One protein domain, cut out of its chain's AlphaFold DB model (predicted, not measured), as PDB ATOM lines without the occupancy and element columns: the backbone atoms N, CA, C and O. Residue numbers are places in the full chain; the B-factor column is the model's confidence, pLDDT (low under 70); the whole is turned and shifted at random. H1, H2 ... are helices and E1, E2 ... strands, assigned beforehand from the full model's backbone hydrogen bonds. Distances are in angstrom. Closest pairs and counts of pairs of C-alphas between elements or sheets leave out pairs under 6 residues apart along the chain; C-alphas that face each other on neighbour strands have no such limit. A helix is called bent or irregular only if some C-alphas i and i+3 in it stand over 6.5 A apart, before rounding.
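AT A GLANCE: This is residues 41 to 155 of the 157 residues of an uncharacterized protein of Aliivibrio fischeri (UniProt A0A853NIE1). A small two-stranded hairpin, E1 and E2, sits in the middle, between the H1b arm of a bent helix on one side and the long helix H4 on the other, and a short helical hairpin, H2 and H3, makes one end. From the other end the long strand E3 runs back beside H4; residues 134 to 141, the link from H4 together with the first residue of E3, stick out there. The 115 printed residues hold four named helices and three named strands, in the order H1 H2 H3 E1 E2 H4 E3; the sheet E1 - E2 is antiparallel and the class is mixed, helices and strands. The whole is compact, with a radius of gyration of the C-alphas of 15.0 A, yet elongated, spanning 46 by 27 by 19 A.

HOW THE PARTS SIT: H1, residues 41 to 62, was assigned as one helix by its hydrogen bonds but is bent: C-alphas 52 and 55 are 7.3 A apart, and its arms H1a, residues 41 to 52, and H1b, residues 55 to 62, stand at a steep tilt of 52 degrees. H1a touches no helix. H1b touches H3, residues 79 to 87, opposite ways at a steep tilt of 59 degrees; their closest C-alphas, of Lys 60 and Ala 86, are 4.7 A apart. H2, residues 66 to 74, forms a helical hairpin with H3; they only just touch, with 3 pairs of C-alphas within 8 A, the closest those of Ile 69 and Ile 82 at 7.1 A, and the tilt of 37 degrees is only just steep. E1, residues 94 to 98, and E2, residues 113 to 117, form an antiparallel hairpin at 146 degrees, with N 95 and O 116 at 2.9 A and N 116 and O 95 at 2.8 A, within hydrogen-bond range. H1b and E2 are near each other, with 9 pairs of C-alphas within 10 A. The closest C-alphas of E1 and H4, residues 118 to 133, are those of Tyr 94 and Asn 118, 5.1 A apart. E3, residues 141 to 149, pairs with no named strand; its closest C-alpha pair with H4 is Pro 147 and Phe 125, 7.3 A. Residues 115 to 116 of E2 pair with residues 153 to 154, parallel. Every O i to N i+4 pair is within hydrogen-bond range in H1a, H1b and H2, but 10 of 12 in H4 and 1 of 5 in H3, where 4 of 6 O i to N i+3 pairs are.

IN THESE COORDINATES: H1a begins at C-alpha 41, (191.643, 188.122, 189.449), and is 16.5 A long. H4 measures 20.8 A and is neither bent nor irregular, but only just: C-alphas 118 and 121 are 6.1 A apart. E3 measures 23.1 A, bends by 56 degrees at residue 145 and ends at C-alpha 149, (179.664, 212.398, 191.986).

THE WHOLE: The C-alphas farthest apart, of Asp 79 and Gly 139, are 46.4 A apart. The printed part has no cut; E1 to E2 is a long link of 14 residues. Mean pLDDT of the printed part is 94.8, and residue 139 is under 70.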
ATOM      1  N   GLU A  41     191.822 188.806 188.164       91.94
ATOM      2  CA  GLU A  41     191.643 188.122 189.449       91.94
ATOM      3  C   GLU A  41     191.402 189.106 190.598       91.94
ATOM      4  O   GLU A  41     190.468 188.930 191.386       91.94
ATOM      5  N   SER A  42     192.180 190.195 190.645       91.12
ATOM      6  CA  SER A  42     192.010 191.272 191.628       91.12
ATOM      7  C   SER A  42     190.628 191.914 191.502       91.12
ATOM      8  O   SER A  42     189.922 192.070 192.502       91.12
ATOM      9  N   TYR A  43     190.194 192.205 190.271       92.81
ATOM     10  CA  TYR A  43     188.849 192.708 189.999       92.81
ATOM     11  C   TYR A  43     187.766 191.744 190.504       92.81
ATOM     12  O   TYR A  43     186.828 192.170 191.177       92.81
ATOM     13  N   ILE A  44     187.874 190.442 190.198       94.94
ATOM     14  CA  ILE A  44     186.873 189.444 190.612       94.94
ATOM     15  C   ILE A  44     186.780 189.389 192.137       94.94
ATOM     16  O   ILE A  44     185.670 189.381 192.673       94.94
ATOM     17  N   LYS A  45     187.923 189.391 192.835       95.44
ATOM     18  CA  LYS A  45     187.976 189.376 194.301       95.44
ATOM     19  C   LYS A  45     187.261 190.589 194.896       95.44
ATOM     20  O   LYS A  45     186.344 190.410 195.697       95.44
ATOM     21  N   LEU A  46     187.609 191.797 194.448       95.88
ATOM     22  CA  LEU A  46     186.968 193.035 194.904       95.88
ATOM     23  C   LEU A  46     185.472 193.052 194.575       95.88
ATOM     24  O   LEU A  46     184.659 193.479 195.390       95.88
ATOM     25  N   ARG A  47     185.072 192.546 193.402       96.25
ATOM     26  CA  ARG A  47     183.663 192.544 192.999       96.25
ATOM     27  C   ARG A  47     182.848 191.549 193.817       96.25
ATOM     28  O   ARG A  47     181.696 191.833 194.142       96.25
ATOM     29  N   LYS A  48     183.437 190.400 194.160       97.12
ATOM     30  CA  LYS A  48     182.829 189.406 195.049       97.12
ATOM     31  C   LYS A  48     182.603 189.995 196.438       97.12
ATOM     32  O   LYS A  48     181.484 189.922 196.929       97.12
ATOM     33  N   GLU A  49     183.626 190.624 197.009       97.06
ATOM     34  CA  GLU A  49     183.548 191.300 198.309       97.06
ATOM     35  C   GLU A  49     182.495 192.421 198.313       97.06
ATOM     36  O   GLU A  49     181.666 192.515 199.222       97.06
ATOM     37  N   PHE A  50     182.465 193.225 197.243       97.88
ATOM     38  CA  PHE A  50     181.473 194.282 197.083       97.88
ATOM     39  C   PHE A  50     180.044 193.738 197.173       97.88
ATOM     40  O   PHE A  50     179.199 194.258 197.904       97.88
ATOM     41  N   ASN A  51     179.788 192.666 196.421       96.25
ATOM     42  CA  ASN A  51     178.477 192.041 196.329       96.25
ATOM     43  C   ASN A  51     178.091 191.271 197.602       96.25
ATOM     44  O   ASN A  51     176.895 191.138 197.858       96.25
ATOM     45  N   SER A  52     179.058 190.757 198.371       95.62
ATOM     46  CA  SER A  52     178.783 189.934 199.553       95.62
ATOM     47  C   SER A  52     178.392 190.750 200.779       95.62
ATOM     48  O   SER A  52     177.450 190.380 201.471       95.62
ATOM     49  N   SER A  53     179.109 191.836 201.069       96.06
ATOM     50  CA  SER A  53     178.966 192.538 202.353       96.06
ATOM     51  C   SER A  53     179.080 194.048 202.227       96.06
ATOM     52  O   SER A  53     178.238 194.751 202.777       96.06
ATOM     53  N   ILE A  54     180.051 194.561 201.469       98.12
ATOM     54  CA  ILE A  54     180.340 196.004 201.418       98.12
ATOM     55  C   ILE A  54     179.115 196.800 200.983       98.12
ATOM     56  O   ILE A  54     178.743 197.756 201.654       98.12
ATOM     57  N   ARG A  55     178.434 196.389 199.904       98.06
ATOM     58  CA  ARG A  55     177.228 197.088 199.440       98.06
ATOM     59  C   ARG A  55     176.127 197.086 200.502       98.06
ATOM     60  O   ARG A  55     175.448 198.091 200.665       98.06
ATOM     61  N   ASN A  56     175.933 195.965 201.198       97.94
ATOM     62  CA  ASN A  56     174.911 195.852 202.240       97.94
ATOM     63  C   ASN A  56     175.249 196.749 203.440       97.94
ATOM     64  O   ASN A  56     174.395 197.512 203.884       97.94
ATOM     65  N   ASN A  57     176.497 196.705 203.908       98.38
ATOM     66  CA  ASN A  57     176.977 197.492 205.041       98.38
ATOM     67  C   ASN A  57     176.942 198.992 204.742       98.38
ATOM     68  O   ASN A  57     176.396 199.746 205.535       98.38
ATOM     69  N   PHE A  58     177.401 199.407 203.558       98.50
ATOM     70  CA  PHE A  58     177.326 200.799 203.118       98.50
ATOM     71  C   PHE A  58     175.891 201.339 203.189       98.50
ATOM     72  O   PHE A  58     175.655 202.402 203.752       98.50
ATOM     73  N   LEU A  59     174.906 200.583 202.690       98.62
ATOM     74  CA  LEU A  59     173.497 200.987 202.745       98.62
ATOM     75  C   LEU A  59     172.961 201.071 204.186       98.62
ATOM     76  O   LEU A  59     172.217 202.000 204.498       98.62
ATOM     77  N   LYS A  60     173.371 200.152 205.066       98.62
ATOM     78  CA  LYS A  60     173.029 200.192 206.499       98.62
ATOM     79  C   LYS A  60     173.660 201.371 207.225       98.62
ATOM     80  O   LYS A  60     173.069 201.908 208.151       98.62
ATOM     81  N   ASP A  61     174.856 201.781 206.831       98.19
ATOM     82  CA  ASP A  61     175.503 202.947 207.423       98.19
ATOM     83  C   ASP A  61     174.842 204.243 206.949       98.19
ATOM     84  O   ASP A  61     174.597 205.138 207.756       98.19
ATOM     85  N   LEU A  62     174.421 204.307 205.680       98.06
ATOM     86  CA  LEU A  62     173.603 205.408 205.167       98.06
ATOM     87  C   LEU A  62     172.266 205.553 205.907       98.06
ATOM     88  O   LEU A  62     171.801 206.676 206.089       98.06
ATOM     89  N   SER A  63     171.655 204.455 206.370       98.00
ATOM     90  CA  SER A  63     170.384 204.520 207.105       98.00
ATOM     91  C   SER A  63     170.496 205.195 208.475       98.00
ATOM     92  O   SER A  63     169.471 205.527 209.062       98.00
ATOM     93  N   LYS A  64     171.715 205.364 209.001       98.00
ATOM     94  CA  LYS A  64     171.996 205.997 210.300       98.00
ATOM     95  C   LYS A  64     172.302 207.493 210.173       98.00
ATOM     96  O   LYS A  64     172.572 208.141 211.177       98.00
ATOM     97  N   ASN A  65     172.330 208.028 208.952       97.06
ATOM     98  CA  ASN A  65     172.707 209.410 208.682       97.06
ATOM     99  C   ASN A  65     171.467 210.250 208.341       97.06
ATOM    100  O   ASN A  65     170.895 210.114 207.261       97.06
ATOM    101  N   ASP A  66     171.088 211.161 209.235       97.06
ATOM    102  CA  ASP A  66     169.898 212.002 209.070       97.06
ATOM    103  C   ASP A  66     169.922 212.863 207.804       97.06
ATOM    104  O   ASP A  66     168.876 213.086 207.194       97.06
ATOM    105  N   ASP A  67     171.090 213.329 207.368       96.31
ATOM    106  CA  ASP A  67     171.201 214.166 206.173       96.31
ATOM    107  C   ASP A  67     170.966 213.351 204.899       96.31
ATOM    108  O   ASP A  67     170.299 213.821 203.976       96.31
ATOM    109  N   VAL A  68     171.397 212.087 204.887       96.88
ATOM    110  CA  VAL A  68     171.064 211.131 203.820       96.88
ATOM    111  C   VAL A  68     169.554 210.900 203.759       96.88
ATOM    112  O   VAL A  68     168.962 210.944 202.677       96.88
ATOM    113  N   ILE A  69     168.909 210.703 204.911       97.75
ATOM    114  CA  ILE A  69     167.457 210.510 204.992       97.75
ATOM    115  C   ILE A  69     166.714 211.760 204.500       97.75
ATOM    116  O   ILE A  69     165.808 211.644 203.670       97.75
ATOM    117  N   LYS A  70     167.110 212.958 204.948       97.38
ATOM    118  CA  LYS A  70     166.528 214.239 204.503       97.38
ATOM    119  C   LYS A  70     166.676 214.434 202.996       97.38
ATOM    120  O   LYS A  70     165.709 214.814 202.337       97.38
ATOM    121  N   GLN A  71     167.847 214.136 202.437       97.19
ATOM    122  CA  GLN A  71     168.102 214.279 201.005       97.19
ATOM    123  C   GLN A  71     167.257 213.299 200.175       97.19
ATOM    124  O   GLN A  71     166.638 213.688 199.188       97.19
ATOM    125  N   LEU A  72     167.130 212.038 200.597       97.69
ATOM    126  CA  LEU A  72     166.243 211.083 199.920       97.69
ATOM    127  C   LEU A  72     164.774 211.531 199.970       97.69
ATOM    128  O   LEU A  72     164.064 211.422 198.966       97.69
ATOM    129  N   LYS A  73     164.320 212.104 201.092       97.44
ATOM    130  CA  LYS A  73     162.979 212.700 201.195       97.44
ATOM    131  C   LYS A  73     162.803 213.894 200.255       97.44
ATOM    132  O   LYS A  73     161.787 213.967 199.569       97.44
ATOM    133  N   SER A  74     163.793 214.785 200.135       96.69
ATOM    134  CA  SER A  74     163.740 215.924 199.196       96.69
ATOM    135  C   SER A  74     163.751 215.486 197.722       96.69
ATOM    136  O   SER A  74     163.263 216.189 196.827       96.69
ATOM    137  N   HIS A  75     164.256 214.283 197.443       95.94
ATOM    138  CA  HIS A  75     164.143 213.631 196.138       95.94
ATOM    139  C   HIS A  75     162.768 212.990 195.890       95.94
ATOM    140  O   HIS A  75     162.523 212.516 194.782       95.94
ATOM    141  N   GLY A  76     161.872 212.981 196.882       96.56
ATOM    142  CA  GLY A  76     160.554 212.352 196.801       96.56
ATOM    143  C   GLY A  76     160.577 210.834 197.008       96.56
ATOM    144  O   GLY A  76     159.640 210.145 196.601       96.56
ATOM    145  N   VAL A  77     161.638 210.282 197.608       97.31
ATOM    146  CA  VAL A  77     161.686 208.858 197.964       97.31
ATOM    147  C   VAL A  77     160.753 208.617 199.147       97.31
ATOM    148  O   VAL A  77     160.818 209.315 200.155       97.31
ATOM    149  N   LYS A  78     159.868 207.625 199.023       97.56
ATOM    150  CA  LYS A  78     158.891 207.284 200.066       97.56
ATOM    151  C   LYS A  78     159.589 206.703 201.294       97.56
ATOM    152  O   LYS A  78     160.505 205.900 201.139       97.56
ATOM    153  N   ASP A  79     159.074 206.988 202.488       97.62
ATOM    154  CA  ASP A  79     159.638 206.488 203.753       97.62
ATOM    155  C   ASP A  79     159.812 204.961 203.773       97.62
ATOM    156  O   ASP A  79     160.859 204.464 204.180       97.62
ATOM    157  N   GLY A  80     158.846 204.206 203.237       96.81
ATOM    158  CA  GLY A  80     158.959 202.747 203.127       96.81
ATOM    159  C   GLY A  80     160.068 202.266 202.179       96.81
ATOM    160  O   GLY A  80     160.616 201.184 202.373       96.81
ATOM    161  N   ASP A  81     160.433 203.057 201.163       97.44
ATOM    162  CA  ASP A  81     161.590 202.770 200.306       97.44
ATOM    163  C   ASP A  81     162.907 203.205 200.969       97.44
ATOM    164  O   ASP A  81     163.921 202.543 200.763       97.44
ATOM    165  N   ILE A  82     162.899 204.262 201.788       98.12
ATOM    166  CA  ILE A  82     164.060 204.700 202.579       98.12
ATOM    167  C   ILE A  82     164.384 203.678 203.677       98.12
ATOM    168  O   ILE A  82     165.546 203.318 203.854       98.12
ATOM    169  N   ALA A  83     163.371 203.143 204.366       97.62
ATOM    170  CA  ALA A  83     163.532 202.170 205.450       97.62
ATOM    171  C   ALA A  83     164.292 200.900 205.021       97.62
ATOM    172  O   ALA A  83     164.975 200.277 205.830       97.62
ATOM    173  N   LYS A  84     164.253 200.553 203.726       98.06
ATOM    174  CA  LYS A  84     165.014 199.433 203.140       98.06
ATOM    175  C   LYS A  84     166.525 199.554 203.340       98.06
ATOM    176  O   LYS A  84     167.209 198.532 203.349       98.06
ATOM    177  N   LEU A  85     167.049 200.768 203.513       98.31
ATOM    178  CA  LEU A  85     168.471 200.990 203.764       98.31
ATOM    179  C   LEU A  85     168.948 200.273 205.034       98.31
ATOM    180  O   LEU A  85     170.031 199.699 205.017       98.31
ATOM    181  N   ALA A  86     168.122 200.207 206.084       98.12
ATOM    182  CA  ALA A  86     168.465 199.529 207.340       98.12
ATOM    183  C   ALA A  86     168.622 198.000 207.184       98.12
ATOM    184  O   ALA A  86     169.372 197.364 207.924       98.12
ATOM    185  N   ASP A  87     168.003 197.412 206.155       97.81
ATOM    186  CA  ASP A  87     168.218 196.014 205.752       97.81
ATOM    187  C   ASP A  87     169.425 195.848 204.806       97.81
ATOM    188  O   ASP A  87     169.754 194.742 204.362       97.81
ATOM    189  N   GLY A  88     170.070 196.951 204.435       97.81
ATOM    190  CA  GLY A  88     171.082 197.029 203.391       97.81
ATOM    191  C   GLY A  88     170.524 196.755 201.991       97.81
ATOM    192  O   GLY A  88     171.178 196.109 201.165       97.81
ATOM    193  N   LYS A  89     169.294 197.215 201.731       98.06
ATOM    194  CA  LYS A  89     168.599 197.134 200.439       98.06
ATOM    195  C   LYS A  89     168.457 198.526 199.818       98.06
ATOM    196  O   LYS A  89     168.371 199.535 200.510       98.06
ATOM    197  N   LEU A  90     168.423 198.570 198.489       97.94
ATOM    198  CA  LEU A  90     168.326 199.819 197.731       97.94
ATOM    199  C   LEU A  90     166.901 200.402 197.770       97.94
ATOM    200  O   LEU A  90     165.938 199.656 197.549       97.94
ATOM    201  N   PRO A  91     166.753 201.728 197.937       97.31
ATOM    202  CA  PRO A  91     165.523 202.430 197.598       97.31
ATOM    203  C   PRO A  91     165.226 202.301 196.100       97.31
ATOM    204  O   PRO A  91     166.132 202.178 195.266       97.31
ATOM    205  N   ARG A  92     163.943 202.343 195.723       96.19
ATOM    206  CA  ARG A  92     163.547 202.254 194.311       96.19
ATOM    207  C   ARG A  92     164.166 203.404 193.510       96.19
ATOM    208  O   ARG A  92     164.041 204.563 193.885       96.19
ATOM    209  N   GLY A  93     164.783 203.074 192.374       97.25
ATOM    210  CA  GLY A  93     165.371 204.066 191.468       97.25
ATOM    211  C   GLY A  93     166.796 204.502 191.821       97.25
ATOM    212  O   GLY A  93     167.293 205.418 191.171       97.25
ATOM    213  N   TYR A  94     167.448 203.847 192.788       98.44
ATOM    214  CA  TYR A  94     168.834 204.117 193.175       98.44
ATOM    215  C   TYR A  94     169.738 202.892 193.021       98.44
ATOM    216  O   TYR A  94     169.279 201.746 193.069       98.44
ATOM    217  N   GLN A  95     171.038 203.148 192.891       98.12
ATOM    218  CA  GLN A  95     172.121 202.167 192.860       98.12
ATOM    219  C   GLN A  95     173.313 202.662 193.685       98.12
ATOM    220  O   GLN A  95     173.473 203.858 193.897       98.12
ATOM    221  N   VAL A  96     174.162 201.740 194.146       98.12
ATOM    222  CA  VAL A  96     175.480 202.110 194.682       98.12
ATOM    223  C   VAL A  96     176.457 202.191 193.516       98.12
ATOM    224  O   VAL A  96     176.557 201.237 192.742       98.12
ATOM    225  N   HIS A  97     177.168 203.307 193.407       97.38
ATOM    226  CA  HIS A  97     178.168 203.556 192.379       97.38
ATOM    227  C   HIS A  97     179.542 203.770 193.003       97.38
ATOM    228  O   HIS A  97     179.663 204.414 194.043       97.38
ATOM    229  N   HIS A  98     180.568 203.238 192.344       97.44
ATOM    230  CA  HIS A  98     181.961 203.523 192.662       97.44
ATOM    231  C   HIS A  98     182.391 204.809 191.952       97.44
ATOM    232  O   HIS A  98     182.301 204.868 190.728       97.44
ATOM    233  N   LYS A  99     182.872 205.809 192.695       95.75
ATOM    234  CA  LYS A  99     183.340 207.097 192.153       95.75
ATOM    235  C   LYS A  99     184.524 206.886 191.207       95.75
ATOM    236  O   LYS A  99     184.458 207.257 190.040       95.75
ATOM    237  N   ILE A 100     185.550 206.183 191.683       94.75
ATOM    238  CA  ILE A 100     186.632 205.612 190.877       94.75
ATOM    239  C   ILE A 100     186.315 204.132 190.629       94.75
ATOM    240  O   ILE A 100     185.996 203.408 191.580       94.75
ATOM    241  N   PRO A 101     186.381 203.642 189.382       92.69
ATOM    242  CA  PRO A 101     185.865 202.332 189.032       92.69
ATOM    243  C   PRO A 101     186.757 201.224 189.590       92.69
ATOM    244  O   PRO A 101     187.982 201.285 189.548       92.69
ATOM    245  N   ILE A 102     186.113 200.150 190.036       92.19
ATOM    246  CA  ILE A 102     186.758 198.903 190.470       92.19
ATOM    247  C   ILE A 102     187.557 198.210 189.342       92.19
ATOM    248  O   ILE A 102     188.476 197.442 189.627       92.19
ATOM    249  N   ASP A 103     187.234 198.472 188.068       86.88
ATOM    250  CA  ASP A 103     188.021 197.988 186.909       86.88
ATOM    251  C   ASP A 103     189.404 198.668 186.800       86.88
ATOM    252  O   ASP A 103     190.221 198.280 185.972       86.88
ATOM    253  N   ASP A 104     189.676 199.652 187.660       86.94
ATOM    254  CA  ASP A 104     190.936 200.384 187.811       86.94
ATOM    255  C   ASP A 104     191.202 200.645 189.321       86.94
ATOM    256  O   ASP A 104     190.706 199.898 190.175       86.94
ATOM    257  N   GLY A 105     192.004 201.652 189.684       84.25
ATOM    258  CA  GLY A 105     192.438 202.035 191.032       84.25
ATOM    259  C   GLY A 105     191.348 202.308 192.077       84.25
ATOM    260  O   GLY A 105     191.683 202.581 193.227       84.25
ATOM    261  N   GLY A 106     190.063 202.179 191.740       91.81
ATOM    262  CA  GLY A 106     188.962 202.250 192.697       91.81
ATOM    263  C   GLY A 106     188.976 201.105 193.714       91.81
ATOM    264  O   GLY A 106     189.395 199.981 193.422       91.81
ATOM    265  N   THR A 107     188.478 201.384 194.918       94.88
ATOM    266  CA  THR A 107     188.409 200.430 196.037       94.88
ATOM    267  C   THR A 107     186.972 200.239 196.530       94.88
ATOM    268  O   THR A 107     186.055 200.947 196.114       94.88
ATOM    269  N   ASN A 108     186.772 199.281 197.435       96.88
ATOM    270  CA  ASN A 108     185.504 199.055 198.135       96.88
ATOM    271  C   ASN A 108     185.317 199.947 199.376       96.88
ATOM    272  O   ASN A 108     184.389 199.725 200.151       96.88
ATOM    273  N   SER A 109     186.196 200.926 199.584       96.75
ATOM    274  CA  SER A 109     186.079 201.853 200.704       96.75
ATOM    275  C   SER A 109     184.848 202.753 200.547       96.75
ATOM    276  O   SER A 109     184.465 203.109 199.432       96.75
ATOM    277  N   ALA A 110     184.209 203.101 201.666       94.25
ATOM    278  CA  ALA A 110     182.947 203.840 201.676       94.25
ATOM    279  C   ALA A 110     183.062 205.250 201.067       94.25
ATOM    280  O   ALA A 110     182.111 205.731 200.458       94.25
ATOM    281  N   ASP A 111     184.228 205.890 201.170       95.12
ATOM    282  CA  ASP A 111     184.535 207.182 200.539       95.12
ATOM    283  C   ASP A 111     184.493 207.120 199.003       95.12
ATOM    284  O   ASP A 111     184.098 208.096 198.354       95.12
ATOM    285  N   ASN A 112     184.812 205.957 198.426       97.25
ATOM    286  CA  ASN A 112     184.713 205.678 196.996       97.25
ATOM    287  C   ASN A 112     183.297 205.254 196.559       97.25
ATOM    288  O   ASN A 112     183.081 204.987 195.379       97.25
ATOM    289  N   LEU A 113     182.325 205.181 197.469       98.00
ATOM    290  CA  LEU A 113     180.948 204.804 197.156       98.00
ATOM    291  C   LEU A 113     180.005 206.006 197.238       98.00
ATOM    292  O   LEU A 113     180.222 206.966 197.973       98.00
ATOM    293  N   VAL A 114     178.927 205.940 196.464       98.25
ATOM    294  CA  VAL A 114     177.805 206.879 196.530       98.25
ATOM    295  C   VAL A 114     176.503 206.141 196.238       98.25
ATOM    296  O   VAL A 114     176.463 205.239 195.396       98.25
ATOM    297  N   LEU A 115     175.416 206.515 196.910       98.56
ATOM    298  CA  LEU A 115     174.066 206.114 196.528       98.56
ATOM    299  C   LEU A 115     173.542 207.090 195.467       98.56
ATOM    300  O   LEU A 115     173.277 208.251 195.747       98.56
ATOM    301  N   ILE A 116     173.378 206.636 194.235       98.56
ATOM    302  CA  ILE A 116     173.080 207.497 193.089       98.56
ATOM    303  C   ILE A 116     171.737 207.147 192.457       98.56
ATOM    304  O   ILE A 116     171.366 205.973 192.366       98.56
ATOM    305  N   ARG A 117     171.004 208.160 191.988       97.94
ATOM    306  CA  ARG A 117     169.795 207.966 191.184       97.94
ATOM    307  C   ARG A 117     170.139 207.298 189.842       97.94
ATOM    308  O   ARG A 117     171.084 207.675 189.152       97.94
ATOM    309  N   ASN A 118     169.357 206.293 189.454       97.25
ATOM    310  CA  ASN A 118     169.632 205.457 188.278       97.25
ATOM    311  C   ASN A 118     169.667 206.250 186.965       97.25
ATOM    312  O   ASN A 118     170.421 205.924 186.043       97.25
ATOM    313  N   SER A 119     168.789 207.240 186.829       94.94
ATOM    314  CA  SER A 119     168.652 208.016 185.602       94.94
ATOM    315  C   SER A 119     168.232 209.459 185.895       94.94
ATOM    316  O   SER A 119     167.313 209.655 186.695       94.94
ATOM    317  N   PRO A 120     168.828 210.434 185.184       96.25
ATOM    318  CA  PRO A 120     169.919 210.257 184.215       96.25
ATOM    319  C   PRO A 120     171.299 209.994 184.854       96.25
ATOM    320  O   PRO A 120     172.187 209.500 184.168       96.25
ATOM    321  N   GLU A 121     171.481 210.249 186.150       97.50
ATOM    322  CA  GLU A 121     172.792 210.460 186.781       97.50
ATOM    323  C   GLU A 121     173.736 209.265 186.640       97.50
ATOM    324  O   GLU A 121     174.773 209.371 185.987       97.50
ATOM    325  N   HIS A 122     173.372 208.098 187.180       97.88
ATOM    326  CA  HIS A 122     174.228 206.909 187.092       97.88
ATOM    327  C   HIS A 122     174.545 206.518 185.639       97.88
ATOM    328  O   HIS A 122     175.649 206.069 185.313       97.88
ATOM    329  N   SER A 123     173.575 206.710 184.745       97.00
ATOM    330  CA  SER A 123     173.722 206.383 183.326       97.00
ATOM    331  C   SER A 123     174.696 207.322 182.609       97.00
ATOM    332  O   SER A 123     175.439 206.871 181.740       97.00
ATOM    333  N   VAL A 124     174.725 208.603 182.980       97.81
ATOM    334  CA  VAL A 124     175.670 209.593 182.440       97.81
ATOM    335  C   VAL A 124     177.106 209.214 182.804       97.81
ATOM    336  O   VAL A 124     177.943 209.104 181.906       97.81
ATOM    337  N   PHE A 125     177.374 208.918 184.082       96.69
ATOM    338  CA  PHE A 125     178.705 208.479 184.513       96.69
ATOM    339  C   PHE A 125     179.111 207.195 183.793       96.69
ATOM    340  O   PHE A 125     180.104 207.183 183.080       96.69
ATOM    341  N   THR A 126     178.315 206.129 183.879       94.94
ATOM    342  CA  THR A 126     178.663 204.841 183.247       94.94
ATOM    343  C   THR A 126     178.827 204.923 181.724       94.94
ATOM    344  O   THR A 126     179.656 204.207 181.162       94.94
ATOM    345  N   THR A 127     178.098 205.812 181.040       95.75
ATOM    346  CA  THR A 127     178.295 206.074 179.605       95.75
ATOM    347  C   THR A 127     179.655 206.707 179.342       95.75
ATOM    348  O   THR A 127     180.390 206.207 178.490       95.75
ATOM    349  N   TYR A 128     180.017 207.746 180.098       95.38
ATOM    350  CA  TYR A 128     181.330 208.380 179.998       95.38
ATOM    351  C   TYR A 128     182.458 207.383 180.281       95.38
ATOM    352  O   TYR A 128     183.367 207.234 179.469       95.38
ATOM    353  N   GLN A 129     182.345 206.610 181.366       93.50
ATOM    354  CA  GLN A 129     183.322 205.578 181.721       93.50
ATOM    355  C   GLN A 129     183.563 204.618 180.551       93.50
ATOM    356  O   GLN A 129     184.706 204.383 180.166       93.50
ATOM    357  N   ARG A 130     182.497 204.101 179.927       92.19
ATOM    358  CA  ARG A 130     182.605 203.210 178.760       92.19
ATOM    359  C   ARG A 130     183.256 203.886 177.552       92.19
ATOM    360  O   ARG A 130     184.065 203.248 176.883       92.19
ATOM    361  N   GLN A 131     182.919 205.145 177.270       92.69
ATOM    362  CA  GLN A 131     183.515 205.907 176.166       92.69
ATOM    363  C   GLN A 131     185.029 206.060 176.335       92.69
ATOM    364  O   GLN A 131     185.763 205.844 175.379       92.69
ATOM    365  N   GLN A 132     185.488 206.351 177.553       91.38
ATOM    366  CA  GLN A 132     186.908 206.561 177.831       91.38
ATOM    367  C   GLN A 132     187.721 205.258 177.895       91.38
ATOM    368  O   GLN A 132     188.919 205.263 177.633       91.38
ATOM    369  N   THR A 133     187.090 204.131 178.246       89.50
ATOM    370  CA  THR A 133     187.827 202.907 178.630       89.50
ATOM    371  C   THR A 133     187.671 201.724 177.677       89.50
ATOM    372  O   THR A 133     188.475 200.793 177.725       89.50
ATOM    373  N   SER A 134     186.663 201.721 176.801       86.81
ATOM    374  CA  SER A 134     186.335 200.549 175.966       86.81
ATOM    375  C   SER A 134     187.432 200.146 174.978       86.81
ATOM    376  O   SER A 134     187.579 198.956 174.706       86.81
ATOM    377  N   ASN A 135     188.222 201.108 174.498       85.25
ATOM    378  CA  ASN A 135     189.298 200.881 173.529       85.25
ATOM    379  C   ASN A 135     190.685 200.720 174.178       85.25
ATOM    380  O   ASN A 135     191.683 200.599 173.472       85.25
ATOM    381  N   LEU A 136     190.770 200.732 175.513       84.31
ATOM    382  CA  LEU A 136     192.047 200.605 176.209       84.31
ATOM    383  C   LEU A 136     192.503 199.146 176.241       84.31
ATOM    384  O   LEU A 136     191.779 198.245 176.681       84.31
ATOM    385  N   SER A 137     193.736 198.924 175.791       78.38
ATOM    386  CA  SER A 137     194.375 197.614 175.847       78.38
ATOM    387  C   SER A 137     194.760 197.262 177.286       78.38
ATOM    388  O   SER A 137     195.039 198.126 178.118       78.38
ATOM    389  N   ARG A 138     194.772 195.968 177.621       72.81
ATOM    390  CA  ARG A 138     195.236 195.534 178.949       72.81
ATOM    391  C   ARG A 138     196.728 195.846 179.079       72.81
ATOM    392  O   ARG A 138     197.481 195.612 178.142       72.81
ATOM    393  N   GLY A 139     197.138 196.379 180.228       68.75
ATOM    394  CA  GLY A 139     198.530 196.755 180.490       68.75
ATOM    395  C   GLY A 139     198.918 198.169 180.047       68.75
ATOM    396  O   GLY A 139     199.977 198.637 180.460       68.75
ATOM    397  N   THR A 140     198.073 198.881 179.291       76.81
ATOM    398  CA  THR A 140     198.294 200.307 179.001       76.81
ATOM    399  C   THR A 140     197.730 201.183 180.113       76.81
ATOM    400  O   THR A 140     196.653 200.897 180.640       76.81
ATOM    401  N   SER A 141     198.444 202.263 180.420       83.75
ATOM    402  CA  SER A 141     197.986 203.335 181.302       83.75
ATOM    403  C   SER A 141     197.720 204.594 180.486       83.75
ATOM    404  O   SER A 141     198.517 204.939 179.614       83.75
ATOM    405  N   VAL A 142     196.636 205.303 180.787       89.25
ATOM    406  CA  VAL A 142     196.313 206.596 180.169       89.25
ATOM    407  C   VAL A 142     195.810 207.563 181.234       89.25
ATOM    408  O   VAL A 142     195.110 207.161 182.161       89.25
ATOM    409  N   ASN A 143     196.169 208.840 181.122       92.62
ATOM    410  CA  ASN A 143     195.615 209.868 181.997       92.62
ATOM    411  C   ASN A 143     194.242 210.297 181.465       92.62
ATOM    412  O   ASN A 143     194.127 210.663 180.298       92.62
ATOM    413  N   ILE A 144     193.212 210.233 182.309       91.38
ATOM    414  CA  ILE A 144     191.822 210.546 181.952       91.38
ATOM    415  C   ILE A 144     191.262 211.531 182.975       91.38
ATOM    416  O   ILE A 144     191.392 211.312 184.178       91.38
ATOM    417  N   GLU A 145     190.587 212.575 182.503       92.62
ATOM    418  CA  GLU A 145     189.743 213.414 183.355       92.62
ATOM    419  C   GLU A 145     188.531 212.607 183.823       92.62
ATOM    420  O   GLU A 145     187.714 212.158 183.015       92.62
ATOM    421  N   TRP A 146     188.419 212.386 185.128       94.00
ATOM    422  CA  TRP A 146     187.439 211.471 185.691       94.00
ATOM    423  C   TRP A 146     186.391 212.196 186.541       94.00
ATOM    424  O   TRP A 146     186.691 212.610 187.667       94.00
ATOM    425  N   PRO A 147     185.150 212.332 186.041       95.31
ATOM    426  CA  PRO A 147     184.057 212.932 186.785       95.31
ATOM    427  C   PRO A 147     183.537 211.949 187.839       95.31
ATOM    428  O   PRO A 147     183.180 210.810 187.537       95.31
ATOM    429  N   SER A 148     183.469 212.405 189.085       94.94
ATOM    430  CA  SER A 148     183.005 211.648 190.244       94.94
ATOM    431  C   SER A 148     181.889 212.405 190.962       94.94
ATOM    432  O   SER A 148     182.089 213.562 191.335       94.94
ATOM    433  N   PRO A 149     180.723 211.779 191.195       95.50
ATOM    434  CA  PRO A 149     179.664 212.398 191.986       95.50
ATOM    435  C   PRO A 149     180.136 212.636 193.425       95.50
ATOM    436  O   PRO A 149     180.720 211.748 194.058       95.50
ATOM    437  N   ASN A 150     179.855 213.823 193.952       93.31
ATOM    438  CA  ASN A 150     180.166 214.163 195.334       93.31
ATOM    439  C   ASN A 150     179.092 213.652 196.307       93.31
ATOM    440  O   ASN A 150     177.974 213.296 195.929       93.31
ATOM    441  N   GLY A 151     179.452 213.629 197.592       92.81
ATOM    442  CA  GLY A 151     178.545 213.276 198.683       92.81
ATOM    443  C   GLY A 151     178.259 211.778 198.831       92.81
ATOM    444  O   GLY A 151     178.902 210.923 198.219       92.81
ATOM    445  N   ASN A 152     177.292 211.488 199.706       95.12
ATOM    446  CA  ASN A 152     176.821 210.136 200.027       95.12
ATOM    447  C   ASN A 152     175.593 209.736 199.202       95.12
ATOM    448  O   ASN A 152     175.407 208.553 198.912       95.12
ATOM    449  N   VAL A 153     174.770 210.718 198.818       97.44
ATOM    450  CA  VAL A 153     173.624 210.558 197.922       97.44
ATOM    451  C   VAL A 153     173.754 211.552 196.774       97.44
ATOM    452  O   VAL A 153     174.068 212.717 197.006       97.44
ATOM    453  N   TYR A 154     173.483 211.106 195.548       97.38
ATOM    454  CA  TYR A 154     173.561 211.928 194.341       97.38
ATOM    455  C   TYR A 154     172.272 211.827 193.496       97.38
ATOM    456  O   TYR A 154     171.750 210.714 193.323       97.38
ATOM    457  N   PRO A 155     171.749 212.937 192.931       95.62
ATOM    458  CA  PRO A 155     172.307 214.301 192.941       95.62
ATOM    459  C   PRO A 155     172.126 215.015 194.284       95.62
ATOM    460  O   PRO A 155     171.331 214.576 195.110       95.62
TER     461      PRO A 155